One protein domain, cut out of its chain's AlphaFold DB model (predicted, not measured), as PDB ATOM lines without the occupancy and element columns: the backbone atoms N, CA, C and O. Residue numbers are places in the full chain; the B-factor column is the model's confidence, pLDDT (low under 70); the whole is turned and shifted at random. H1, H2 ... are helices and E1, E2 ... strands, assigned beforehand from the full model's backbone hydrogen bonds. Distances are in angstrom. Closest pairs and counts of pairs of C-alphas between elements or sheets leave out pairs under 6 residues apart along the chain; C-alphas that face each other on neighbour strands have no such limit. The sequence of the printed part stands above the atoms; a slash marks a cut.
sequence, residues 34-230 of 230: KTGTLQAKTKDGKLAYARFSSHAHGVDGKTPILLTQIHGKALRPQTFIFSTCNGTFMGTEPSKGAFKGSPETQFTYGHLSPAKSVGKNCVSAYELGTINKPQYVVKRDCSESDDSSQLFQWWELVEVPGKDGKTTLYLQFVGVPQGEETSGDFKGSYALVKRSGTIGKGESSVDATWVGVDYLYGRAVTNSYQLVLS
ATOM      1  N   LYS A  34     204.982 130.150 276.218       96.06
ATOM      2  CA  LYS A  34     203.981 131.083 275.669       96.06
ATOM      3  C   LYS A  34     204.654 132.203 274.896       96.06
ATOM      4  O   LYS A  34     205.659 132.754 275.340       96.06
ATOM      5  N   THR A  35     204.037 132.597 273.788       96.62
ATOM      6  CA  THR A  35     204.496 133.702 272.940       96.62
ATOM      7  C   THR A  35     203.412 134.760 272.857       96.62
ATOM      8  O   THR A  35     202.263 134.445 272.561       96.62
ATOM      9  N   GLY A  36     203.761 136.022 273.079       95.44
ATOM     10  CA  GLY A  36     202.780 137.099 273.026       95.44
ATOM     11  C   GLY A  36     203.405 138.483 273.076       95.44
ATOM     12  O   GLY A  36     204.618 138.655 272.964       95.44
ATOM     13  N   THR A  37     202.561 139.488 273.249       95.31
ATOM     14  CA  THR A  37     202.968 140.881 273.439       95.31
ATOM     15  C   THR A  37     202.690 141.306 274.871       95.31
ATOM     16  O   THR A  37     201.662 140.956 275.447       95.31
ATOM     17  N   LEU A  38     203.605 142.070 275.460       92.44
ATOM     18  CA  LEU A  38     203.402 142.601 276.802       92.44
ATOM     19  C   LEU A  38     202.520 143.838 276.743       92.44
ATOM     20  O   LEU A  38     202.773 144.754 275.953       92.44
ATOM     21  N   GLN A  39     201.516 143.883 277.610       91.00
ATOM     22  CA  GLN A  39     200.668 145.050 277.786       91.00
ATOM     23  C   GLN A  39     200.554 145.426 279.259       91.00
ATOM     24  O   GLN A  39     200.379 144.578 280.130       91.00
ATOM     25  N   ALA A  40     200.632 146.726 279.513       84.62
ATOM     26  CA  ALA A  40     200.429 147.349 280.807       84.62
ATOM     27  C   ALA A  40     199.021 147.931 280.877       84.62
ATOM     28  O   ALA A  40     198.623 148.686 279.985       84.62
ATOM     29  N   LYS A  41     198.298 147.669 281.962       80.06
ATOM     30  CA  LYS A  41     197.078 148.400 282.282       80.06
ATOM     31  C   LYS A  41     197.444 149.816 282.723       80.06
ATOM     32  O   LYS A  41     198.231 150.028 283.644       80.06
ATOM     33  N   THR A  42     196.903 150.806 282.034       71.56
ATOM     34  CA  THR A  42     197.097 152.221 282.330       71.56
ATOM     35  C   THR A  42     196.134 152.685 283.428       71.56
ATOM     36  O   THR A  42     195.189 151.984 283.786       71.56
ATOM     37  N   LYS A  43     196.367 153.885 283.984       68.62
ATOM     38  CA  LYS A  43     195.515 154.455 285.046       68.62
ATOM     39  C   LYS A  43     194.052 154.627 284.611       68.62
ATOM     40  O   LYS A  43     193.160 154.487 285.434       68.62
ATOM     41  N   ASP A  44     193.815 154.883 283.326       73.88
ATOM     42  CA  ASP A  44     192.494 154.960 282.686       73.88
ATOM     43  C   ASP A  44     191.915 153.583 282.304       73.88
ATOM     44  O   ASP A  44     190.894 153.500 281.629       73.88
ATOM     45  N   GLY A  45     192.558 152.487 282.718       73.06
ATOM     46  CA  GLY A  45     192.088 151.120 282.502       73.06
ATOM     47  C   GLY A  45     192.344 150.557 281.103       73.06
ATOM     48  O   GLY A  45     192.042 149.385 280.876       73.06
ATOM     49  N   LYS A  46     192.920 151.345 280.188       81.69
ATOM     50  CA  LYS A  46     193.327 150.893 278.851       81.69
ATOM     51  C   LYS A  46     194.593 150.047 278.916       81.69
ATOM     52  O   LYS A  46     195.295 150.007 279.920       81.69
ATOM     53  N   LEU A  47     194.893 149.361 277.823       84.81
ATOM     54  CA  LEU A  47     196.093 148.550 277.691       84.81
ATOM     55  C   LEU A  47     197.097 149.261 276.786       84.81
ATOM     56  O   LEU A  47     196.745 149.734 275.705       84.81
ATOM     57  N   ALA A  48     198.346 149.349 277.234       88.69
ATOM     58  CA  ALA A  48     199.448 149.948 276.493       88.69
ATOM     59  C   ALA A  48     200.545 148.912 276.265       88.69
ATOM     60  O   ALA A  48     201.013 148.287 277.214       88.69
ATOM     61  N   TYR A  49     200.981 148.752 275.016       93.50
ATOM     62  CA  TYR A  49     202.078 147.846 274.694       93.50
ATOM     63  C   TYR A  49     203.376 148.265 275.376       93.50
ATOM     64  O   TYR A  49     203.704 149.451 275.434       93.50
ATOM     65  N   ALA A  50     204.127 147.271 275.839       92.44
ATOM     66  CA  ALA A  50     205.462 147.440 276.375       92.44
ATOM     67  C   ALA A  50     206.511 146.873 275.404       92.44
ATOM     68  O   ALA A  50     206.316 145.811 274.809       92.44
ATOM     69  N   ARG A  51     207.634 147.578 275.242       94.62
ATOM     70  CA  ARG A  51     208.800 147.125 274.467       94.62
ATOM     71  C   ARG A  51     210.097 147.649 275.067       94.62
ATOM     72  O   ARG A  51     210.105 148.711 275.682       94.62
ATOM     73  N   PHE A  52     211.203 146.956 274.833       95.50
ATOM     74  CA  PHE A  52     212.513 147.467 275.214       95.50
ATOM     75  C   PHE A  52     212.905 148.700 274.397       95.50
ATOM     76  O   PHE A  52     212.662 148.787 273.188       95.50
ATOM     77  N   SER A  53     213.519 149.656 275.087       93.19
ATOM     78  CA  SER A  53     214.146 150.833 274.505       93.19
ATOM     79  C   SER A  53     215.377 150.471 273.662       93.19
ATOM     80  O   SER A  53     215.867 149.341 273.669       93.19
ATOM     81  N   SER A  54     215.922 151.453 272.943       89.38
ATOM     82  CA  SER A  54     217.329 151.403 272.537       89.38
ATOM     83  C   SER A  54     218.232 151.644 273.756       89.38
ATOM     84  O   SER A  54     217.762 152.103 274.800       89.38
ATOM     85  N   HIS A  55     219.535 151.380 273.614       87.00
ATOM     86  CA  HIS A  55     220.526 151.667 274.659       87.00
ATOM     87  C   HIS A  55     220.497 153.153 275.056       87.00
ATOM     88  O   HIS A  55     220.446 153.461 276.239       87.00
ATOM     89  N   ALA A  56     220.399 154.061 274.076       86.19
ATOM     90  CA  ALA A  56     220.369 155.511 274.291       86.19
ATOM     91  C   ALA A  56     219.252 155.978 275.245       86.19
ATOM     92  O   ALA A  56     219.461 156.873 276.055       86.19
ATOM     93  N   HIS A  57     218.087 155.329 275.206       85.94
ATOM     94  CA  HIS A  57     216.960 155.619 276.102       85.94
ATOM     95  C   HIS A  57     216.861 154.596 277.248       85.94
ATOM     96  O   HIS A  57     215.774 154.318 277.745       85.94
ATOM     97  N   GLY A  58     217.970 153.944 277.590       84.31
ATOM     98  CA  GLY A  58     218.085 152.985 278.683       84.31
ATOM     99  C   GLY A  58     218.567 153.617 279.991       84.31
ATOM    100  O   GLY A  58     218.771 154.830 280.071       84.31
ATOM    101  N   VAL A  59     218.814 152.782 281.005       81.62
ATOM    102  CA  VAL A  59     219.474 153.193 282.257       81.62
ATOM    103  C   VAL A  59     220.828 153.807 281.917       81.62
ATOM    104  O   VAL A  59     221.638 153.169 281.239       81.62
ATOM    105  N   ASP A  60     221.039 155.055 282.337       80.06
ATOM    106  CA  ASP A  60     222.232 155.865 282.059       80.06
ATOM    107  C   ASP A  60     222.648 155.914 280.574       80.06
ATOM    108  O   ASP A  60     223.821 156.115 280.247       80.06
ATOM    109  N   GLY A  61     221.694 155.705 279.655       82.25
ATOM    110  CA  GLY A  61     221.957 155.622 278.215       82.25
ATOM    111  C   GLY A  61     222.707 154.356 277.777       82.25
ATOM    112  O   GLY A  61     223.310 154.340 276.703       82.25
ATOM    113  N   LYS A  62     222.695 153.297 278.598       86.44
ATOM    114  CA  LYS A  62     223.366 152.022 278.316       86.44
ATOM    115  C   LYS A  62     222.412 150.839 278.345       86.44
ATOM    116  O   LYS A  62     222.284 150.157 277.344       86.44
ATOM    117  N   THR A  63     221.748 150.551 279.460       89.81
ATOM    118  CA  THR A  63     220.976 149.300 279.585       89.81
ATOM    119  C   THR A  63     219.534 149.496 279.118       89.81
ATOM    120  O   THR A  63     218.824 150.277 279.747       89.81
ATOM    121  N   PRO A  64     219.055 148.796 278.069       93.44
ATOM    122  CA  PRO A  64     217.676 148.936 277.609       93.44
ATOM    123  C   PRO A  64     216.652 148.668 278.717       93.44
ATOM    124  O   PRO A  64     216.743 147.652 279.410       93.44
ATOM    125  N   ILE A  65     215.657 149.550 278.834       93.38
ATOM    126  CA  ILE A  65     214.544 149.430 279.786       93.38
ATOM    127  C   ILE A  65     213.225 149.187 279.058       93.38
ATOM    128  O   ILE A  65     213.064 149.545 277.889       93.38
ATOM    129  N   LEU A  66     212.276 148.559 279.740       93.88
ATOM    130  CA  LEU A  66     210.957 148.274 279.202       93.88
ATOM    131  C   LEU A  66     210.088 149.539 279.267       93.88
ATOM    132  O   LEU A  66     209.783 150.057 280.341       93.88
ATOM    133  N   LEU A  67     209.685 150.044 278.103       93.62
ATOM    134  CA  LEU A  67     208.919 151.274 277.928       93.62
ATOM    135  C   LEU A  67     207.523 150.987 277.400       93.62
ATOM    136  O   LEU A  67     207.328 150.065 276.616       93.62
ATOM    137  N   THR A  68     206.572 151.846 277.757       92.31
ATOM    138  CA  THR A  68     205.226 151.866 277.156       92.31
ATOM    139  C   THR A  68     204.986 153.107 276.300       92.31
ATOM    140  O   THR A  68     204.197 153.063 275.354       92.31
ATOM    141  N   GLN A  69     205.672 154.218 276.603       92.56
ATOM    142  CA  GLN A  69     205.518 155.493 275.899       92.56
ATOM    143  C   GLN A  69     206.853 156.246 275.807       92.56
ATOM    144  O   GLN A  69     207.674 156.159 276.721       92.56
ATOM    145  N   ILE A  70     207.035 157.013 274.727       92.12
ATOM    146  CA  ILE A  70     208.108 158.009 274.543       92.12
ATOM    147  C   ILE A  70     207.463 159.286 273.991       92.12
ATOM    148  O   ILE A  70     206.661 159.206 273.059       92.12
ATOM    149  N   HIS A  71     207.776 160.451 274.563       91.31
ATOM    150  CA  HIS A  71     207.152 161.743 274.240       91.31
ATOM    151  C   HIS A  71     205.613 161.667 274.221       91.31
ATOM    152  O   HIS A  71     204.955 162.139 273.294       91.31
ATOM    153  N   GLY A  72     205.036 160.953 275.194       88.38
ATOM    154  CA  GLY A  72     203.593 160.691 275.290       88.38
ATOM    155  C   GLY A  72     203.022 159.721 274.243       88.38
ATOM    156  O   GLY A  72     201.892 159.253 274.397       88.38
ATOM    157  N   LYS A  73     203.785 159.346 273.211       91.12
ATOM    158  CA  LYS A  73     203.337 158.445 272.142       91.12
ATOM    159  C   LYS A  73     203.477 156.987 272.564       91.12
ATOM    160  O   LYS A  73     204.532 156.568 273.041       91.12
ATOM    161  N   ALA A  74     202.411 156.215 272.360       91.19
ATOM    162  CA  ALA A  74     202.409 154.776 272.588       91.19
ATOM    163  C   ALA A  74     203.409 154.067 271.666       91.19
ATOM    164  O   ALA A  74     203.619 154.464 270.515       91.19
ATOM    165  N   LEU A  75     204.022 153.006 272.179       90.69
ATOM    166  CA  LEU A  75     204.993 152.223 271.428       90.69
ATOM    167  C   LEU A  75     204.322 151.101 270.633       90.69
ATOM    168  O   LEU A  75     203.263 150.592 270.992       90.69
ATOM    169  N   ARG A  76     204.978 150.703 269.538       92.62
ATOM    170  CA  ARG A  76     204.582 149.511 268.781       92.62
ATOM    171  C   ARG A  76     204.809 148.251 269.625       92.62
ATOM    172  O   ARG A  76     205.781 148.219 270.386       92.62
ATOM    173  N   PRO A  77     203.971 147.215 269.457       93.56
ATOM    174  CA  PRO A  77     204.151 145.945 270.144       93.56
ATOM    175  C   PRO A  77     205.518 145.322 269.846       93.56
ATOM    176  O   PRO A  77     206.032 145.401 268.729       93.56
ATOM    177  N   GLN A  78     206.075 144.666 270.859       95.19
ATOM    178  CA  GLN A  78     207.201 143.750 270.735       95.19
ATOM    179  C   GLN A  78     206.749 142.366 271.196       95.19
ATOM    180  O   GLN A  78     206.037 142.244 272.191       95.19
ATOM    181  N   THR A  79     207.175 141.334 270.471       96.75
ATOM    182  CA  THR A  79     206.914 139.942 270.837       96.75
ATOM    183  C   THR A  79     207.912 139.463 271.886       96.75
ATOM    184  O   THR A  79     209.126 139.664 271.753       96.75
ATOM    185  N   PHE A  80     207.388 138.790 272.900       96.94
ATOM    186  CA  PHE A  80     208.107 138.146 273.985       96.94
ATOM    187  C   PHE A  80     207.749 136.665 274.036       96.94
ATOM    188  O   PHE A  80     206.669 136.257 273.604       96.94
ATOM    189  N   ILE A  81     208.675 135.880 274.570       97.25
ATOM    190  CA  ILE A  81     208.516 134.461 274.843       97.25
ATOM    191  C   ILE A  81     208.741 134.269 276.339       97.25
ATOM    192  O   ILE A  81     209.773 134.684 276.871       97.25
ATOM    193  N   PHE A  82     207.753 133.680 277.001       96.50
ATOM    194  CA  PHE A  82     207.899 133.121 278.333       96.50
ATOM    195  C   PHE A  82     208.326 131.664 278.181       96.50
ATOM    196  O   PHE A  82     207.657 130.891 277.487       96.50
ATOM    197  N   SER A  83     209.434 131.306 278.814       95.56
ATOM    198  CA  SER A  83     209.960 129.950 278.862       95.56
ATOM    199  C   SER A  83     209.798 129.404 280.271       95.56
ATOM    200  O   SER A  83     210.187 130.073 281.227       95.56
ATOM    201  N   THR A  84     209.267 128.189 280.399       93.75
ATOM    202  CA  THR A  84     209.318 127.472 281.673       93.75
ATOM    203  C   THR A  84     210.751 127.049 281.931       93.75
ATOM    204  O   THR A  84     211.426 126.576 281.017       93.75
ATOM    205  N   CYS A  85     211.233 127.239 283.152       90.12
ATOM    206  CA  CYS A  85     212.598 126.881 283.512       90.12
ATOM    207  C   CYS A  85     212.584 125.864 284.647       90.12
ATOM    208  O   CYS A  85     211.797 125.983 285.583       90.12
ATOM    209  N   ASN A  86     213.450 124.861 284.537       84.44
ATOM    210  CA  ASN A  86     213.678 123.866 285.571       84.44
ATOM    211  C   ASN A  86     215.048 124.128 286.205       84.44
ATOM    212  O   ASN A  86     216.067 124.087 285.510       84.44
ATOM    213  N   GLY A  87     215.031 124.437 287.498       76.81
ATOM    214  CA  GLY A  87     216.189 124.689 288.347       76.81
ATOM    215  C   GLY A  87     215.813 124.364 289.791       76.81
ATOM    216  O   GLY A  87     214.670 124.574 290.207       76.81
ATOM    217  N   THR A  88     216.749 123.804 290.549       78.44
ATOM    218  CA  THR A  88     216.513 123.358 291.928       78.44
ATOM    219  C   THR A  88     216.644 124.493 292.936       78.44
ATOM    220  O   THR A  88     216.004 124.446 293.985       78.44
ATOM    221  N   PHE A  89     217.410 125.539 292.613       80.75
ATOM    222  CA  PHE A  89     217.682 126.646 293.526       80.75
ATOM    223  C   PHE A  89     216.421 127.442 293.883       80.75
ATOM    224  O   PHE A  89     216.196 127.751 295.051       80.75
ATOM    225  N   MET A  90     215.589 127.769 292.888       75.81
ATOM    226  CA  MET A  90     214.379 128.569 293.112       75.81
ATOM    227  C   MET A  90     213.264 127.773 293.801       75.81
ATOM    228  O   MET A  90     212.379 128.376 294.403       75.81
ATOM    229  N   GLY A  91     213.276 126.435 293.711       73.44
ATOM    230  CA  GLY A  91     212.258 125.572 294.326       73.44
ATOM    231  C   GLY A  91     210.823 125.840 293.847       73.44
ATOM    232  O   GLY A  91     209.867 125.519 294.550       73.44
ATOM    233  N   THR A  92     210.652 126.471 292.680       73.81
ATOM    234  CA  THR A  92     209.344 126.883 292.158       73.81
ATOM    235  C   THR A  92     208.777 125.836 291.202       73.81
ATOM    236  O   THR A  92     209.048 125.869 290.000       73.81
ATOM    237  N   GLU A  93     207.974 124.909 291.721       77.00
ATOM    238  CA  GLU A  93     207.227 123.954 290.896       77.00
ATOM    239  C   GLU A  93     205.933 124.583 290.352       77.00
ATOM    240  O   GLU A  93     205.253 125.317 291.082       77.00
ATOM    241  N   PRO A  94     205.548 124.305 289.089       80.88
ATOM    242  CA  PRO A  94     204.248 124.715 288.579       80.88
ATOM    243  C   PRO A  94     203.122 124.186 289.466       80.88
ATOM    244  O   PRO A  94     203.100 123.011 289.833       80.88
ATOM    245  N   SER A  95     202.164 125.046 289.794       80.50
ATOM    246  CA  SER A  95     201.086 124.697 290.715       80.50
ATOM    247  C   SER A  95     199.738 125.238 290.253       80.50
ATOM    248  O   SER A  95     199.637 126.085 289.363       80.50
ATOM    249  N   LYS A  96     198.673 124.708 290.853       79.75
ATOM    250  CA  LYS A  96     197.313 125.228 290.713       79.75
ATOM    251  C   LYS A  96     196.855 125.787 292.048       79.75
ATOM    252  O   LYS A  96     197.162 125.219 293.094       79.75
ATOM    253  N   GLY A  97     196.086 126.866 292.010       69.38
ATOM    254  CA  GLY A  97     195.597 127.495 293.229       69.38
ATOM    255  C   GLY A  97     194.447 128.458 292.990       69.38
ATOM    256  O   GLY A  97     194.210 128.930 291.879       69.38
ATOM    257  N   ALA A  98     193.726 128.769 294.063       60.62
ATOM    258  CA  ALA A  98     192.624 129.712 294.010       60.62
ATOM    259  C   ALA A  98     193.138 131.156 293.947       60.62
ATOM    260  O   ALA A  98     193.417 131.780 294.970       60.62
ATOM    261  N   PHE A  99     193.191 131.724 292.743       67.25
ATOM    262  CA  PHE A  99     193.146 133.176 292.585       67.25
ATOM    263  C   PHE A  99     191.708 133.636 292.850       67.25
ATOM    264  O   PHE A  99     190.769 132.909 292.535       67.25
ATOM    265  N   LYS A 100     191.494 134.807 293.462       64.75
ATOM    266  CA  LYS A 100     190.165 135.262 293.923       64.75
ATOM    267  C   LYS A 100     189.086 135.109 292.829       64.75
ATOM    268  O   LYS A 100     189.013 135.919 291.911       64.75
ATOM    269  N   GLY A 101     188.231 134.088 292.961       64.25
ATOM    270  CA  GLY A 101     187.151 133.778 292.012       64.25
ATOM    271  C   GLY A 101     187.521 132.877 290.820       64.25
ATOM    272  O   GLY A 101     186.682 132.707 289.939       64.25
ATOM    273  N   SER A 102     188.726 132.301 290.786       71.25
ATOM    274  CA  SER A 102     189.201 131.380 289.747       71.25
ATOM    275  C   SER A 102     190.045 130.234 290.352       71.25
ATOM    276  O   SER A 102     191.271 130.348 290.448       71.25
ATOM    277  N   PRO A 103     189.402 129.136 290.810       75.56
ATOM    278  CA  PRO A 103     190.075 127.996 291.452       75.56
ATOM    279  C   PRO A 103     190.996 127.205 290.510       75.56
ATOM    280  O   PRO A 103     191.896 126.516 290.973       75.56
ATOM    281  N   GLU A 104     190.800 127.346 289.199       83.44
ATOM    282  CA  GLU A 104     191.576 126.673 288.151       83.44
ATOM    283  C   GLU A 104     192.778 127.502 287.665       83.44
ATOM    284  O   GLU A 104     193.299 127.267 286.573       83.44
ATOM    285  N   THR A 105     193.208 128.501 288.444       87.44
ATOM    286  CA  THR A 105     194.361 129.332 288.073       87.44
ATOM    287  C   THR A 105     195.637 128.500 288.112       87.44
ATOM    288  O   THR A 105     195.884 127.779 289.083       87.44
ATOM    289  N   GLN A 106     196.446 128.606 287.057       89.94
ATOM    290  CA  GLN A 106     197.740 127.930 286.954       89.94
ATOM    291  C   GLN A 106     198.876 128.930 287.159       89.94
ATOM    292  O   GLN A 106     198.837 130.034 286.615       89.94
ATOM    293  N   PHE A 107     199.888 128.521 287.914       88.56
ATOM    294  CA  PHE A 107     201.085 129.295 288.215       88.56
ATOM    295  C   PHE A 107     202.283 128.557 287.627       88.56
ATOM    296  O   PHE A 107     202.514 127.390 287.943       88.56
ATOM    297  N   THR A 108     203.018 129.220 286.739       92.00
ATOM    298  CA  THR A 108     204.182 128.646 286.054       92.00
ATOM    299  C   THR A 108     205.363 129.592 286.173       92.00
ATOM    300  O   THR A 108     205.192 130.798 286.047       92.00
ATOM    301  N   TYR A 109     206.568 129.063 286.362       90.38
ATOM    302  CA  TYR A 109     207.754 129.870 286.633       90.38
ATOM    303  C   TYR A 109     208.818 129.729 285.546       90.38
ATOM    304  O   TYR A 109     208.936 128.684 284.898       90.38
ATOM    305  N   GLY A 110     209.598 130.788 285.346       93.06
ATOM    306  CA  GLY A 110     210.767 130.751 284.478       93.06
ATOM    307  C   GLY A 110     211.211 132.121 283.991       93.06
ATOM    308  O   GLY A 110     211.181 133.104 284.732       93.06
ATOM    309  N   HIS A 111     211.657 132.185 282.739       94.25
ATOM    310  CA  HIS A 111     212.265 133.377 282.158       94.25
ATOM    311  C   HIS A 111     211.373 134.003 281.095       94.25
ATOM    312  O   HIS A 111     210.803 133.328 280.237       94.25
ATOM    313  N   LEU A 112     211.340 135.330 281.083       95.38
ATOM    314  CA  LEU A 112     210.765 136.110 279.997       95.38
ATOM    315  C   LEU A 112     211.896 136.633 279.106       95.38
ATOM    316  O   LEU A 112     212.921 137.093 279.603       95.38
ATOM    317  N   SER A 113     211.739 136.575 277.786       96.31
ATOM    318  CA  SER A 113     212.751 137.025 276.817       96.31
ATOM    319  C   SER A 113     212.100 137.716 275.615       96.31
ATOM    320  O   SER A 113     211.009 137.320 275.202       96.31
ATOM    321  N   PRO A 114     212.740 138.711 274.973       96.06
ATOM    322  CA  PRO A 114     212.333 139.136 273.636       96.06
ATOM    323  C   PRO A 114     212.415 137.956 272.660       96.06
ATOM    324  O   PRO A 114     213.406 137.226 272.660       96.06
ATOM    325  N   ALA A 115     211.429 137.804 271.774       95.81
ATOM    326  CA  ALA A 115     211.328 136.620 270.910       95.81
ATOM    327  C   ALA A 115     212.554 136.390 270.001       95.81
ATOM    328  O   ALA A 115     212.861 135.263 269.633       95.81
ATOM    329  N   LYS A 116     213.292 137.454 269.658       95.00
ATOM    330  CA  LYS A 116     214.509 137.385 268.828       95.00
ATOM    331  C   LYS A 116     215.780 137.001 269.601       95.00
ATOM    332  O   LYS A 116     216.847 136.926 269.002       95.00
ATOM    333  N   SER A 117     215.698 136.834 270.919       94.75
ATOM    334  CA  SER A 117     216.858 136.616 271.793       94.75
ATOM    335  C   SER A 117     216.550 135.654 272.941       94.75
ATOM    336  O   SER A 117     217.075 135.831 274.038       94.75
ATOM    337  N   VAL A 118     215.692 134.658 272.704       93.88
ATOM    338  CA  VAL A 118     215.394 133.597 273.683       93.88
ATOM    339  C   VAL A 118     216.678 132.883 274.090       93.88
ATOM    340  O   VAL A 118     217.523 132.606 273.240       93.88
ATOM    341  N   GLY A 119     216.844 132.648 275.393       88.38
ATOM    342  CA  GLY A 119     218.034 132.013 275.974       88.38
ATOM    343  C   GLY A 119     219.284 132.897 275.990       88.38
ATOM    344  O   GLY A 119     220.224 132.599 276.705       88.38
ATOM    345  N   LYS A 120     219.297 134.013 275.250       93.25
ATOM    346  CA  LYS A 120     220.418 134.964 275.240       93.25
ATOM    347  C   LYS A 120     220.157 136.148 276.145       93.25
ATOM    348  O   LYS A 120     221.038 136.561 276.882       93.25
ATOM    349  N   ASN A 121     218.958 136.725 276.059       94.38
ATOM    350  CA  ASN A 121     218.608 137.884 276.856       94.38
ATOM    351  C   ASN A 121     217.279 137.727 277.579       94.38
ATOM    352  O   ASN A 121     216.229 137.611 276.943       94.38
ATOM    353  N   CYS A 122     217.350 137.858 278.895       94.12
ATOM    354  CA  CYS A 122     216.241 137.718 279.809       94.12
ATOM    355  C   CYS A 122     215.783 139.088 280.317       94.12
ATOM    356  O   CYS A 122     216.539 140.067 280.378       94.12
ATOM    357  N   VAL A 123     214.494 139.170 280.627       94.19
ATOM    358  CA  VAL A 123     213.895 140.314 281.299       94.19
ATOM    359  C   VAL A 123     214.237 140.206 282.784       94.19
ATOM    360  O   VAL A 123     214.016 139.170 283.402       94.19
ATOM    361  N   SER A 124     214.768 141.278 283.351       92.06
ATOM    362  CA  SER A 124     215.231 141.344 284.738       92.06
ATOM    363  C   SER A 124     214.730 142.632 285.389       92.06
ATOM    364  O   SER A 124     214.374 143.576 284.681       92.06
ATOM    365  N   ALA A 125     214.680 142.685 286.718       87.56
ATOM    366  CA  ALA A 125     214.486 143.933 287.445       87.56
ATOM    367  C   ALA A 125     215.835 144.497 287.911       87.56
ATOM    368  O   ALA A 125     216.722 143.758 288.332       87.56
ATOM    369  N   TYR A 126     215.987 145.814 287.843       82.94
ATOM    370  CA  TYR A 126     217.205 146.527 288.204       82.94
ATOM    371  C   TYR A 126     216.863 147.737 289.066       82.94
ATOM    372  O   TYR A 126     216.011 148.548 288.685       82.94
ATOM    373  N   GLU A 127     217.548 147.876 290.195       74.62
ATOM    374  CA  GLU A 127     217.477 149.060 291.039       74.62
ATOM    375  C   GLU A 127     218.711 149.938 290.831       74.62
ATOM    376  O   GLU A 127     219.850 149.475 290.789       74.62
ATOM    377  N   LEU A 128     218.479 151.242 290.694       63.06
ATOM    378  CA  LEU A 128     219.556 152.215 290.629       63.06
ATOM    379  C   LEU A 128     219.781 152.815 292.024       63.06
ATOM    380  O   LEU A 128     219.124 153.790 292.355       63.06
ATOM    381  N   GLY A 129     220.730 152.309 292.816       56.44
ATOM    382  CA  GLY A 129     221.056 152.820 294.162       56.44
ATOM    383  C   GLY A 129     220.378 152.042 295.297       56.44
ATOM    384  O   GLY A 129     219.942 150.928 295.070       56.44
ATOM    385  N   THR A 130     220.351 152.593 296.518       52.12
ATOM    386  CA  THR A 130     220.104 151.792 297.737       52.12
ATOM    387  C   THR A 130     218.787 152.034 298.482       52.12
ATOM    388  O   THR A 130     218.556 151.302 299.428       52.12
ATOM    389  N   ILE A 131     217.937 153.015 298.125       44.75
ATOM    390  CA  ILE A 131     216.581 153.221 298.705       44.75
ATOM    391  C   ILE A 131     215.799 154.276 297.880       44.75
ATOM    392  O   ILE A 131     216.354 155.314 297.508       44.75
ATOM    393  N   ASN A 132     214.492 154.057 297.647       52.97
ATOM    394  CA  ASN A 132     213.520 154.993 297.031       52.97
ATOM    395  C   ASN A 132     213.807 155.454 295.586       52.97
ATOM    396  O   ASN A 132     213.239 156.452 295.124       52.97
ATOM    397  N   LYS A 133     214.681 154.761 294.858       65.06
ATOM    398  CA  LYS A 133     215.045 155.132 293.487       65.06
ATOM    399  C   LYS A 133     214.243 154.345 292.447       65.06
ATOM    400  O   LYS A 133     213.575 153.369 292.786       65.06
ATOM    401  N   PRO A 134     214.230 154.794 291.177       59.62
ATOM    402  CA  PRO A 134     213.448 154.126 290.153       59.62
ATOM    403  C   PRO A 134     213.926 152.685 289.978       59.62
ATOM    404  O   PRO A 134     215.087 152.442 289.648       59.62
ATOM    405  N   GLN A 135     213.009 151.745 290.176       81.69
ATOM    406  CA  GLN A 135     213.197 150.358 289.787       81.69
ATOM    407  C   GLN A 135     212.788 150.220 288.315       81.69
ATOM    408  O   GLN A 135     211.761 150.759 287.880       81.69
ATOM    409  N   TYR A 136     213.616 149.540 287.530       87.81
ATOM    410  CA  TYR A 136     213.444 149.366 286.093       87.81
ATOM    411  C   TYR A 136     213.303 147.892 285.757       87.81
ATOM    412  O   TYR A 136     214.034 147.057 286.277       87.81
ATOM    413  N   VAL A 137     212.439 147.580 284.799       92.00
ATOM    414  CA  VAL A 137     212.509 146.306 284.088       92.00
ATOM    415  C   VAL A 137     213.477 146.469 282.916       92.00
ATOM    416  O   VAL A 137     213.258 147.295 282.029       92.00
ATOM    417  N   VAL A 138     214.560 145.699 282.922       93.12
ATOM    418  CA  VAL A 138     215.699 145.795 282.002       93.12
ATOM    419  C   VAL A 138     215.873 144.531 281.169       93.12
ATOM    420  O   VAL A 138     215.351 143.461 281.482       93.12
ATOM    421  N   LYS A 139     216.648 144.669 280.094       92.19
ATOM    422  CA  LYS A 139     217.172 143.551 279.310       92.19
ATOM    423  C   LYS A 139     218.584 143.199 279.802       92.19
ATOM    424  O   LYS A 139     219.455 144.072 279.799       92.19
ATOM    425  N   ARG A 140     218.819 141.940 280.179       90.44
ATOM    426  CA  ARG A 140     220.125 141.402 280.615       90.44
ATOM    427  C   ARG A 140     220.438 140.088 279.913       90.44
ATOM    428  O   ARG A 140     219.575 139.561 279.219       90.44
ATOM    429  N   ASP A 141     221.663 139.598 280.044       92.12
ATOM    430  CA  ASP A 141     221.997 138.245 279.601       92.12
ATOM    431  C   ASP A 141     221.302 137.228 280.503       92.12
ATOM    432  O   ASP A 141     221.125 137.479 281.696       92.12
ATOM    433  N   CYS A 142     220.840 136.127 279.917       90.94
ATOM    434  CA  CYS A 142     220.221 135.067 280.698       90.94
ATOM    435  C   CYS A 142     221.290 134.344 281.528       90.94
ATOM    436  O   CYS A 142     222.305 133.927 280.977       90.94
ATOM    437  N   SER A 143     221.053 134.149 282.824       88.81
ATOM    438  CA  SER A 143     221.795 133.140 283.589       88.81
ATOM    439  C   SER A 143     221.361 131.727 283.193       88.81
ATOM    440  O   SER A 143     220.161 131.447 283.095       88.81
ATOM    441  N   GLU A 144     222.352 130.863 282.987       86.44
ATOM    442  CA  GLU A 144     222.218 129.417 282.772       86.44
ATOM    443  C   GLU A 144     222.598 128.617 284.033       86.44
ATOM    444  O   GLU A 144     222.548 127.388 284.029       86.44
ATOM    445  N   SER A 145     222.984 129.300 285.113       86.88
ATOM    446  CA  SER A 145     223.478 128.698 286.353       86.88
ATOM    447  C   SER A 145     222.345 128.474 287.346       86.88
ATOM    448  O   SER A 145     221.564 129.383 287.616       86.88
ATOM    449  N   ASP A 146     222.269 127.274 287.922       85.25
ATOM    450  CA  ASP A 146     221.299 126.923 288.960       85.25
ATOM    451  C   ASP A 146     221.762 127.421 290.342       85.25
ATOM    452  O   ASP A 146     222.061 126.646 291.250       85.25
ATOM    453  N   ASP A 147     221.915 128.740 290.472       83.88
ATOM    454  CA  ASP A 147     222.342 129.426 291.693       83.88
ATOM    455  C   ASP A 147     221.578 130.748 291.910       83.88
ATOM    456  O   ASP A 147     220.564 131.021 291.260       83.88
ATOM    457  N   SER A 148     222.077 131.588 292.823       80.75
ATOM    458  CA  SER A 148     221.473 132.878 293.170       80.75
ATOM    459  C   SER A 148     221.375 133.863 292.007       80.75
ATOM    460  O   SER A 148     220.570 134.790 292.081       80.75
ATOM    461  N   SER A 149     222.120 133.673 290.917       80.62
ATOM    462  CA  SER A 149     221.992 134.517 289.726       80.62
ATOM    463  C   SER A 149     220.610 134.413 289.064       80.62
ATOM    464  O   SER A 149     220.170 135.371 288.421       80.62
ATOM    465  N   GLN A 150     219.877 133.311 289.276       79.62
ATOM    466  CA  GLN A 150     218.496 133.155 288.805       79.62
ATOM    467  C   GLN A 150     217.538 134.169 289.423       79.62
ATOM    468  O   GLN A 150     216.590 134.594 288.757       79.62
ATOM    469  N   LEU A 151     217.807 134.607 290.661       80.56
ATOM    470  CA  LEU A 151     216.964 135.570 291.367       80.56
ATOM    471  C   LEU A 151     216.774 136.843 290.549       80.56
ATOM    472  O   LEU A 151     215.722 137.452 290.618       80.56
ATOM    473  N   PHE A 152     217.736 137.252 289.728       85.00
ATOM    474  CA  PHE A 152     217.623 138.523 289.012       85.00
ATOM    475  C   PHE A 152     216.654 138.484 287.824       85.00
ATOM    476  O   PHE A 152     216.313 139.535 287.279       85.00
ATOM    477  N   GLN A 153     216.202 137.305 287.399       89.38
ATOM    478  CA  GLN A 153     215.515 137.118 286.117       89.38
ATOM    479  C   GLN A 153     214.338 136.133 286.183       89.38
ATOM    480  O   GLN A 153     213.877 135.671 285.138       89.38
ATOM    481  N   TRP A 154     213.841 135.828 287.386       89.31
ATOM    482  CA  TRP A 154     212.758 134.865 287.595       89.31
ATOM    483  C   TRP A 154     211.369 135.512 287.578       89.31
ATOM    484  O   TRP A 154     211.100 136.507 288.264       89.31
ATOM    485  N   TRP A 155     210.472 134.918 286.797       90.25
ATOM    486  CA  TRP A 155     209.112 135.388 286.561       90.25
ATOM    487  C   TRP A 155     208.096 134.293 286.854       90.25
ATOM    488  O   TRP A 155     208.338 133.118 286.589       90.25
ATOM    489  N   GLU A 156     206.930 134.711 287.325       88.94
ATOM    490  CA  GLU A 156     205.733 133.887 287.430       88.94
ATOM    491  C   GLU A 156     204.731 134.316 286.348       88.94
ATOM    492  O   GLU A 156     204.433 135.502 286.169       88.94
ATOM    493  N   LEU A 157     204.222 133.332 285.613       91.50
ATOM    494  CA  LEU A 157     203.105 133.438 284.691       91.50
ATOM    495  C   LEU A 157     201.857 132.877 285.379       91.50
ATOM    496  O   LEU A 157     201.817 131.700 285.740       91.50
ATOM    497  N   VAL A 158     200.836 133.719 285.510       90.44
ATOM    498  CA  VAL A 158     199.559 133.374 286.139       90.44
ATOM    499  C   VAL A 158     198.486 133.259 285.060       90.44
ATOM    500  O   VAL A 158     198.094 134.257 284.449       90.44
ATOM    501  N   GLU A 159     198.001 132.045 284.823       92.19
ATOM    502  CA  GLU A 159     196.957 131.748 283.841       92.19
ATOM    503  C   GLU A 159     195.595 131.714 284.528       92.19
ATOM    504  O   GLU A 159     195.251 130.742 285.199       92.19
ATOM    505  N   VAL A 160     194.810 132.778 284.357       89.94
ATOM    506  CA  VAL A 160     193.485 132.910 284.969       89.94
ATOM    507  C   VAL A 160     192.415 132.570 283.930       89.94
ATOM    508  O   VAL A 160     192.194 133.366 283.008       89.94
ATOM    509  N   PRO A 161     191.722 131.423 284.050       88.94
ATOM    510  CA  PRO A 161     190.610 131.105 283.168       88.94
ATOM    511  C   PRO A 161     189.439 132.062 283.419       88.94
ATOM    512  O   PRO A 161     189.005 132.270 284.557       88.94
ATOM    513  N   GLY A 162     188.947 132.666 282.340       86.19
ATOM    514  CA  GLY A 162     187.763 133.512 282.309       86.19
ATOM    515  C   GLY A 162     186.483 132.699 282.126       86.19
ATOM    516  O   GLY A 162     186.482 131.594 281.583       86.19
ATOM    517  N   LYS A 163     185.351 133.272 282.554       85.44
ATOM    518  CA  LYS A 163     184.021 132.655 282.380       85.44
ATOM    519  C   LYS A 163     183.601 132.532 280.910       85.44
ATOM    520  O   LYS A 163     182.711 131.755 280.596       85.44
ATOM    521  N   ASP A 164     184.222 133.312 280.031       86.12
ATOM    522  CA  ASP A 164     184.023 133.313 278.581       86.12
ATOM    523  C   ASP A 164     184.878 132.259 277.853       86.12
ATOM    524  O   ASP A 164     184.934 132.252 276.625       86.12
ATOM    525  N   GLY A 165     185.566 131.385 278.598       84.12
ATOM    526  CA  GLY A 165     186.469 130.373 278.054       84.12
ATOM    527  C   GLY A 165     187.829 130.923 277.620       84.12
ATOM    528  O   GLY A 165     188.661 130.154 277.136       84.12
ATOM    529  N   LYS A 166     188.092 132.227 277.792       88.56
ATOM    530  CA  LYS A 166     189.393 132.828 277.482       88.56
ATOM    531  C   LYS A 166     190.282 132.838 278.714       88.56
ATOM    532  O   LYS A 166     189.873 133.260 279.791       88.56
ATOM    533  N   THR A 167     191.534 132.443 278.539       89.69
ATOM    534  CA  THR A 167     192.545 132.542 279.594       89.69
ATOM    535  C   THR A 167     193.242 133.891 279.511       89.69
ATOM    536  O   THR A 167     193.794 134.248 278.469       89.69
ATOM    537  N   THR A 168     193.242 134.639 280.613       90.06
ATOM    538  CA  THR A 168     194.069 135.846 280.744       90.06
ATOM    539  C   THR A 168     195.400 135.465 281.375       90.06
ATOM    540  O   THR A 168     195.416 134.779 282.395       90.06
ATOM    541  N   LEU A 169     196.509 135.907 280.781       91.81
ATOM    542  CA  LEU A 169     197.851 135.610 281.272       91.81
ATOM    543  C   LEU A 169     198.444 136.851 281.937       91.81
ATOM    544  O   LEU A 169     198.667 137.862 281.269       91.81
ATOM    545  N   TYR A 170     198.728 136.772 283.229       89.00
ATOM    546  CA  TYR A 170     199.398 137.835 283.975       89.00
ATOM    547  C   TYR A 170     200.851 137.474 284.249       89.00
ATOM    548  O   TYR A 170     201.201 136.300 284.324       89.00
ATOM    549  N   LEU A 171     201.694 138.496 284.381       87.81
ATOM    550  CA  LEU A 171     203.109 138.326 284.693       87.81
ATOM    551  C   LEU A 171     203.457 139.028 285.998       87.81
ATOM    552  O   LEU A 171     203.097 140.192 286.201       87.81
ATOM    553  N   GLN A 172     204.225 138.328 286.822       85.19
ATOM    554  CA  GLN A 172     204.750 138.817 288.084       85.19
ATOM    555  C   GLN A 172     206.259 138.579 288.145       85.19
ATOM    556  O   GLN A 172     206.757 137.534 287.729       85.19
ATOM    557  N   PHE A 173     206.995 139.566 288.657       85.88
ATOM    558  CA  PHE A 173     208.410 139.394 288.953       85.88
ATOM    559  C   PHE A 173     208.536 138.837 290.373       85.88
ATOM    560  O   PHE A 173     208.092 139.459 291.339       85.88
ATOM    561  N   VAL A 174     209.107 137.641 290.492       82.00
ATOM    562  CA  VAL A 174     209.278 136.933 291.776       82.00
ATOM    563  C   VAL A 174     210.747 136.820 292.180       82.00
ATOM    564  O   VAL A 174     211.076 136.209 293.189       82.00
ATOM    565  N   GLY A 175     211.624 137.415 291.375       80.56
ATOM    566  CA  GLY A 175     213.042 137.551 291.640       80.56
ATOM    567  C   GLY A 175     213.403 138.700 292.585       80.56
ATOM    568  O   GLY A 175     212.538 139.306 293.209       80.56
ATOM    569  N   VAL A 176     214.691 139.042 292.638       80.50
ATOM    570  CA  VAL A 176     215.260 140.198 293.347       80.50
ATOM    571  C   VAL A 176     215.736 141.231 292.320       80.50
ATOM    572  O   VAL A 176     216.418 140.857 291.363       80.50
ATOM    573  N   PRO A 177     215.414 142.525 292.470       80.00
ATOM    574  CA  PRO A 177     216.019 143.578 291.671       80.00
ATOM    575  C   PRO A 177     217.537 143.596 291.857       80.00
ATOM    576  O   PRO A 177     218.059 143.673 292.965       80.00
ATOM    577  N   GLN A 178     218.277 143.546 290.755       75.31
ATOM    578  CA  GLN A 178     219.730 143.633 290.808       75.31
ATOM    579  C   GLN A 178     220.154 145.012 291.353       75.31
ATOM    580  O   GLN A 178     219.710 146.031 290.825       75.31
ATOM    581  N   GLY A 179     221.036 145.036 292.361       67.88
ATOM    582  CA  GLY A 179     221.521 146.261 293.018       67.88
ATOM    583  C   GLY A 179     221.079 146.427 294.477       67.88
ATOM    584  O   GLY A 179     221.634 147.272 295.174       67.88
ATOM    585  N   GLU A 180     220.140 145.604 294.945       63.16
ATOM    586  CA  GLU A 180     219.732 145.530 296.351       63.16
ATOM    587  C   GLU A 180     220.758 144.723 297.181       63.16
ATOM    588  O   GLU A 180     221.280 143.707 296.707       63.16
ATOM    589  N   GLU A 181     221.078 145.158 298.409       51.69
ATOM    590  CA  GLU A 181     221.902 144.358 299.330       51.69
ATOM    591  C   GLU A 181     221.114 143.121 299.777       51.69
ATOM    592  O   GLU A 181     220.134 143.205 300.514       51.69
ATOM    593  N   THR A 182     221.559 141.942 299.351       51.16
ATOM    594  CA  THR A 182     220.944 140.666 299.728       51.16
ATOM    595  C   THR A 182     221.464 140.202 301.090       51.16
ATOM    596  O   THR A 182     222.228 139.239 301.173       51.16
ATOM    597  N   SER A 183     221.096 140.884 302.177       43.34
ATOM    598  CA  SER A 183     221.309 140.358 303.531       43.34
ATOM    599  C   SER A 183     220.023 139.702 304.043       43.34
ATOM    600  O   SER A 183     219.190 140.354 304.672       43.34
ATOM    601  N   GLY A 184     219.849 138.410 303.766       47.00
ATOM    602  CA  GLY A 184     218.792 137.601 304.378       47.00
ATOM    603  C   GLY A 184     218.178 136.554 303.455       47.00
ATOM    604  O   GLY A 184     218.207 136.684 302.232       47.00
ATOM    605  N   ASP A 185     217.599 135.523 304.073       43.59
ATOM    606  CA  ASP A 185     216.770 134.518 303.408       43.59
ATOM    607  C   ASP A 185     215.596 135.219 302.706       43.59
ATOM    608  O   ASP A 185     214.766 135.876 303.342       43.59
ATOM    609  N   PHE A 186     215.556 135.131 301.379       51.78
ATOM    610  CA  PHE A 186     214.608 135.851 300.532       51.78
ATOM    611  C   PHE A 186     213.147 135.456 300.825       51.78
ATOM    612  O   PHE A 186     212.815 134.273 300.885       51.78
ATOM    613  N   LYS A 187     212.256 136.449 300.994       50.62
ATOM    614  CA  LYS A 187     210.817 136.248 301.295       50.62
ATOM    615  C   LYS A 187     209.851 137.127 300.475       50.62
ATOM    616  O   LYS A 187     208.681 137.232 300.835       50.62
ATOM    617  N   GLY A 188     210.315 137.817 299.429       56.94
ATOM    618  CA  GLY A 188     209.547 138.890 298.777       56.94
ATOM    619  C   GLY A 188     208.932 138.536 297.423       56.94
ATOM    620  O   GLY A 188     209.424 137.685 296.700       56.94
ATOM    621  N   SER A 189     207.869 139.240 297.043       65.00
ATOM    622  CA  SER A 189     207.338 139.265 295.673       65.00
ATOM    623  C   SER A 189     207.219 140.711 295.206       65.00
ATOM    624  O   SER A 189     207.006 141.603 296.028       65.00
ATOM    625  N   TYR A 190     207.326 140.958 293.901       76.31
ATOM    626  CA  TYR A 190     207.266 142.306 293.347       76.31
ATOM    627  C   TYR A 190     206.090 142.466 292.385       76.31
ATOM    628  O   TYR A 190     205.849 141.629 291.515       76.31
ATOM    629  N   ALA A 191     205.374 143.585 292.497       75.31
ATOM    630  CA  ALA A 191     204.389 143.975 291.499       75.31
ATOM    631  C   ALA A 191     205.036 144.817 290.407       75.31
ATOM    632  O   ALA A 191     205.890 145.660 290.669       75.31
ATOM    633  N   LEU A 192     204.565 144.637 289.176       80.62
ATOM    634  CA  LEU A 192     204.934 145.512 288.076       80.62
ATOM    635  C   LEU A 192     204.146 146.827 288.142       80.62
ATOM    636  O   LEU A 192     202.917 146.828 288.276       80.62
ATOM    637  N   VAL A 193     204.846 147.950 287.985       80.94
ATOM    638  CA  VAL A 193     204.272 149.300 288.078       80.94
ATOM    639  C   VAL A 193     204.648 150.180 286.889       80.94
ATOM    640  O   VAL A 193     205.731 150.074 286.318       80.94
ATOM    641  N   LYS A 194     203.750 151.102 286.531       85.06
ATOM    642  CA  LYS A 194     203.976 152.117 285.494       85.06
ATOM    643  C   LYS A 194     204.557 153.386 286.132       85.06
ATOM    644  O   LYS A 194     203.940 153.958 287.033       85.06
ATOM    645  N   ARG A 195     205.699 153.867 285.638       86.38
ATOM    646  CA  ARG A 195     206.397 155.082 286.114       86.38
ATOM    647  C   ARG A 195     206.613 156.067 284.962       86.38
ATOM    648  O   ARG A 195     206.555 155.676 283.804       86.38
ATOM    649  N   SER A 196     206.795 157.357 285.228       88.81
ATOM    650  CA  SER A 196     207.017 158.364 284.174       88.81
ATOM    651  C   SER A 196     207.993 159.440 284.622       88.81
ATOM    652  O   SER A 196     208.086 159.722 285.814       88.81
ATOM    653  N   GLY A 197     208.706 160.017 283.658       89.44
ATOM    654  CA  GLY A 197     209.796 160.963 283.880       89.44
ATOM    655  C   GLY A 197     210.765 160.975 282.698       89.44
ATOM    656  O   GLY A 197     210.491 160.371 281.659       89.44
ATOM    657  N   THR A 198     211.900 161.642 282.868       90.81
ATOM    658  CA  THR A 198     212.938 161.751 281.838       90.81
ATOM    659  C   THR A 198     213.983 160.643 282.008       90.81
ATOM    660  O   THR A 198     214.471 160.409 283.113       90.81
ATOM    661  N   ILE A 199     214.322 159.952 280.918       89.06
ATOM    662  CA  ILE A 199     215.299 158.846 280.865       89.06
ATOM    663  C   ILE A 199     216.340 159.101 279.771       89.06
ATOM    664  O   ILE A 199     216.085 159.897 278.874       89.06
ATOM    665  N   GLY A 200     217.472 158.391 279.789       86.19
ATOM    666  CA  GLY A 200     218.576 158.587 278.836       86.19
ATOM    667  C   GLY A 200     219.608 159.610 279.322       86.19
ATOM    668  O   GLY A 200     219.458 160.188 280.401       86.19
ATOM    669  N   LYS A 201     220.678 159.823 278.545       86.62
ATOM    670  CA  LYS A 201     221.813 160.679 278.943       86.62
ATOM    671  C   LYS A 201     222.141 161.737 277.883       86.62
ATOM    672  O   LYS A 201     222.298 161.411 276.706       86.62
ATOM    673  N   GLY A 202     222.336 162.983 278.313       87.62
ATOM    674  CA  GLY A 202     222.723 164.085 277.424       87.62
ATOM    675  C   GLY A 202     221.664 164.347 276.352       87.62
ATOM    676  O   GLY A 202     220.478 164.390 276.651       87.62
ATOM    677  N   GLU A 203     222.083 164.461 275.093       85.50
ATOM    678  CA  GLU A 203     221.178 164.711 273.955       85.50
ATOM    679  C   GLU A 203     220.179 163.571 273.691       85.50
ATOM    680  O   GLU A 203     219.196 163.761 272.981       85.50
ATOM    681  N   SER A 204     220.400 162.390 274.274       85.50
ATOM    682  CA  SER A 204     219.468 161.257 274.181       85.50
ATOM    683  C   SER A 204     218.383 161.255 275.262       85.50
ATOM    684  O   SER A 204     217.592 160.314 275.326       85.50
ATOM    685  N   SER A 205     218.343 162.260 276.140       90.69
ATOM    686  CA  SER A 205     217.342 162.316 277.201       90.69
ATOM    687  C   SER A 205     215.941 162.597 276.644       90.69
ATOM    688  O   SER A 205     215.739 163.525 275.866       90.69
ATOM    689  N   VAL A 206     214.957 161.793 277.056       92.12
ATOM    690  CA  VAL A 206     213.573 161.865 276.565       92.12
ATOM    691  C   VAL A 206     212.565 161.647 277.685       92.12
ATOM    692  O   VAL A 206     212.793 160.851 278.597       92.12
ATOM    693  N   ASP A 207     211.407 162.299 277.581       94.31
ATOM    694  CA  ASP A 207     210.264 161.982 278.434       94.31
ATOM    695  C   ASP A 207     209.669 160.640 278.038       94.31
ATOM    696  O   ASP A 207     209.335 160.392 276.873       94.31
ATOM    697  N   ALA A 208     209.510 159.767 279.020       92.88
ATOM    698  CA  ALA A 208     209.061 158.417 278.787       92.88
ATOM    699  C   ALA A 208     208.206 157.893 279.931       92.88
ATOM    700  O   ALA A 208     208.183 158.403 281.055       92.88
ATOM    701  N   THR A 209     207.528 156.797 279.623       91.88
ATOM    702  CA  THR A 209     206.904 155.955 280.625       91.88
ATOM    703  C   THR A 209     207.513 154.564 280.559       91.88
ATOM    704  O   THR A 209     207.422 153.899 279.523       91.88
ATOM    705  N   TRP A 210     208.058 154.103 281.682       90.38
ATOM    706  CA  TRP A 210     208.665 152.783 281.827       90.38
ATOM    707  C   TRP A 210     207.882 151.862 282.760       90.38
ATOM    708  O   TRP A 210     206.978 152.283 283.492       90.38
ATOM    709  N   VAL A 211     208.239 150.583 282.685       89.06
ATOM    710  CA  VAL A 211     207.823 149.532 283.608       89.06
ATOM    711  C   VAL A 211     208.891 149.394 284.685       89.06
ATOM    712  O   VAL A 211     210.068 149.207 284.375       89.06
ATOM    713  N   GLY A 212     208.473 149.509 285.937       87.25
ATOM    714  CA  GLY A 212     209.281 149.219 287.111       87.25
ATOM    715  C   GLY A 212     208.716 148.046 287.895       87.25
ATOM    716  O   GLY A 212     207.675 147.489 287.537       87.25
ATOM    717  N   VAL A 213     209.400 147.711 288.978       82.75
ATOM    718  CA  VAL A 213     208.894 146.804 290.005       82.75
ATOM    719  C   VAL A 213     208.668 147.600 291.297       82.75
ATOM    720  O   VAL A 213     209.207 148.692 291.412       82.75
ATOM    721  N   ASP A 214     207.800 147.124 292.188       78.56
ATOM    722  CA  ASP A 214     207.588 147.647 293.545       78.56
ATOM    723  C   ASP A 214     207.430 146.452 294.497       78.56
ATOM    724  O   ASP A 214     206.687 145.510 294.196       78.56
ATOM    725  N   TYR A 215     208.094 146.490 295.654       74.56
ATOM    726  CA  TYR A 215     208.025 145.415 296.648       74.56
ATOM    727  C   TYR A 215     206.609 145.257 297.232       74.56
ATOM    728  O   TYR A 215     205.988 146.222 297.694       74.56
ATOM    729  N   LEU A 216     206.098 144.024 297.270       64.31
ATOM    730  CA  LEU A 216     204.799 143.691 297.857       64.31
ATOM    731  C   LEU A 216     204.944 143.379 299.353       64.31
ATOM    732  O   LEU A 216     204.974 142.224 299.763       64.31
ATOM    733  N   TYR A 217     204.966 144.413 300.200       56.09
ATOM    734  CA  TYR A 217     204.850 144.233 301.657       56.09
ATOM    735  C   TYR A 217     203.408 143.832 302.020       56.09
ATOM    736  O   TYR A 217     202.563 144.691 302.271       56.09
ATOM    737  N   GLY A 218     203.089 142.533 301.967       49.62
ATOM    738  CA  GLY A 218     201.776 141.997 302.363       49.62
ATOM    739  C   GLY A 218     200.583 142.534 301.556       49.62
ATOM    740  O   GLY A 218     199.443 142.470 302.015       49.62
ATOM    741  N   ARG A 219     200.825 143.103 300.369       47.88
ATOM    742  CA  ARG A 219     199.779 143.626 299.479       47.88
ATOM    743  C   ARG A 219     199.310 142.536 298.522       47.88
ATOM    744  O   ARG A 219     200.115 141.756 298.023       47.88
ATOM    745  N   ALA A 220     198.008 142.519 298.239       50.94
ATOM    746  CA  ALA A 220     197.447 141.657 297.205       50.94
ATOM    747  C   ALA A 220     198.091 141.971 295.844       50.94
ATOM    748  O   ALA A 220     198.287 143.142 295.510       50.94
ATOM    749  N   VAL A 221     198.388 140.929 295.067       55.38
ATOM    750  CA  VAL A 221     198.965 141.058 293.726       55.38
ATOM    751  C   VAL A 221     198.037 141.907 292.857       55.38
ATOM    752  O   VAL A 221     196.916 141.514 292.529       55.38
ATOM    753  N   THR A 222     198.494 143.099 292.480       55.72
ATOM    754  CA  THR A 222     197.830 143.897 291.454       55.72
ATOM    755  C   THR A 222     198.418 143.491 290.111       55.72
ATOM    756  O   THR A 222     199.518 143.921 289.764       55.72
ATOM    757  N   ASN A 223     197.696 142.649 289.372       62.06
ATOM    758  CA  ASN A 223     198.071 142.184 288.039       62.06
ATOM    759  C   ASN A 223     198.001 143.324 287.004       62.06
ATOM    760  O   ASN A 223     197.111 143.382 286.155       62.06
ATOM    761  N   SER A 224     198.916 144.285 287.102       65.00
ATOM    762  CA  SER A 224     198.930 145.477 286.251       65.00
ATOM    763  C   SER A 224     199.444 145.182 284.841       65.00
ATOM    764  O   SER A 224     199.286 146.018 283.955       65.00
ATOM    765  N   TYR A 225     200.066 144.020 284.622       79.00
ATOM    766  CA  TYR A 225     200.680 143.641 283.354       79.00
ATOM    767  C   TYR A 225     200.240 142.247 282.930       79.00
ATOM    768  O   TYR A 225     200.130 141.333 283.746       79.00
ATOM    769  N   GLN A 226     200.010 142.105 281.630       83.06
ATOM    770  CA  GLN A 226     199.519 140.884 281.014       83.06
ATOM    771  C   GLN A 226     200.334 140.523 279.772       83.06
ATOM    772  O   GLN A 226     200.789 141.399 279.025       83.06
ATOM    773  N   LEU A 227     200.494 139.220 279.550       81.94
ATOM    774  CA  LEU A 227     201.000 138.662 278.305       81.94
ATOM    775  C   LEU A 227     199.805 138.382 277.392       81.94
ATOM    776  O   LEU A 227     199.021 137.468 277.627       81.94
ATOM    777  N   VAL A 228     199.651 139.169 276.335       84.62
ATOM    778  CA  VAL A 228     198.563 138.980 275.372       84.62
ATOM    779  C   VAL A 228     199.060 138.113 274.230       84.62
ATOM    780  O   VAL A 228     199.930 138.539 273.467       84.62
ATOM    781  N   LEU A 229     198.508 136.904 274.122       82.12
ATOM    782  CA  LEU A 229     198.738 136.023 272.980       82.12
ATOM    783  C   LEU A 229     198.111 136.665 271.733       82.12
ATOM    784  O   LEU A 229     196.963 137.109 271.779       82.12
ATOM    785  N   SER A 230     198.893 136.766 270.661       59.22
ATOM    786  CA  SER A 230     198.471 137.284 269.353       59.22
ATOM    787  C   SER A 230     198.220 136.154 268.376       59.22
ATOM    788  O   SER A 230     199.095 135.257 268.363       59.22
TER     789      SER A 230
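AT A GLANCE: This is residues 34 to 230 of the 230 residues of an uncharacterized protein of Tilletia indica (UniProt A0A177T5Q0). A closed barrel of six strands, E1, E4, E6, E9, E10 and E13, makes one part of the domain, and a smaller body of strands sits beside it: the hairpin E7 and E8, and the strongly twisted three-stranded sheet of E3, E12 and E11, which meet along E8 and E12. Two further strands, E2 and E5, pair onto the barrel, and the short helix H1 sits where the hairpin E7 and E8 comes close to it. The printed part has 197 residues with one named helix and thirteen named strands, in the order E1 to E8, H1, E9 to E13; the class is mostly strand, and the neighbour pairs are antiparallel. The whole is compact, with a radius of gyration of the C-alphas of 16.2 A and spans of 50 by 41 by 34 A.

HOW THE PARTS SIT: Round the barrel run E1, residues 34 to 41, E4, residues 79 to 86, E6, residues 102 to 114, E9, residues 155 to 161, E10, residues 167 to 173, and E13, residues 225 to 228, and back to E1. Within hydrogen-bond range are N 82 and O 34 at 2.8 A for E1 and E4, N 83 and O 111 at 2.8 A for E4 and E6, and N 157 and O 108 at 2.7 A for E6 and E9. The ring goes on with N 158 and O 170 at 2.9 A in the hairpin E9 and E10, N 227 and O 169 at 2.9 A for E10 and E13, and N 39 and O 226 at 2.9 A for E13 and E1. E6 bends by 72 degrees at residue 110, and its pairing is staggered: E5, residues 95 to 99, pairs with its residues 102 to 107, and E4 with its residues 110 to 114, on one side of E6. E5 and E6 form a hairpin, with N 107 and O 95 at 2.8 A. E2, residues 47 to 49, forms a hairpin with E1, with N 40 and O 48 at 2.8 A. Next comes the hairpin of E7, residues 121 to 127, and E8, residues 135 to 141, with N 124 and O 138 at 2.9 A; the closest C-alphas of E6 and E7, those of Ser 113 and Cys 122, are 4.6 A apart. H1, residues 148 to 153, is on the barrel, and its closest C-alpha to E7 is that of Gln 153, 4.5 A from Ser 124. None of its 2 O i to N i+4 pairs is within hydrogen-bond range, but 3 of its 3 O i to N i+3 pairs are. In the three-stranded sheet, E12, residues 206 to 215, is the inner strand; E3, residues 66 to 70, is an edge strand, with N 211 and O 66 at 2.9 A. E11, residues 190 to 199, is the other edge strand and forms a hairpin with E12, with N 212 and O 193 at 2.8 A. E8 and E12 have 11 pairs of C-alphas within 8 A, the closest those of Tyr 136 and Gly 212, 4.3 A apart.

IN THESE COORDINATES: E1 begins at C-alpha 34 (203.981, 131.083, 275.669). E6, the longest strand, measures 29.2 A, E12 26.5 A, E4 22.8 A and E11 22.2 A from first to last C-alpha. E12 begins at C-alpha 206 (213.573, 161.865, 276.565), and E13 ends at C-alpha 228 (198.563, 138.980, 275.372).

THE WHOLE: The two C-alphas farthest apart, those of Pro 103 and Glu 203, are 51.2 A from each other. The printed part has no cut. The long links join E2 to E3 and E10 to E11, each with 16 residues. The mean pLDDT of the printed part is 82.2; 34 residues are under 70, among them residues 128 to 134, 179 to 189 and 216 to 224.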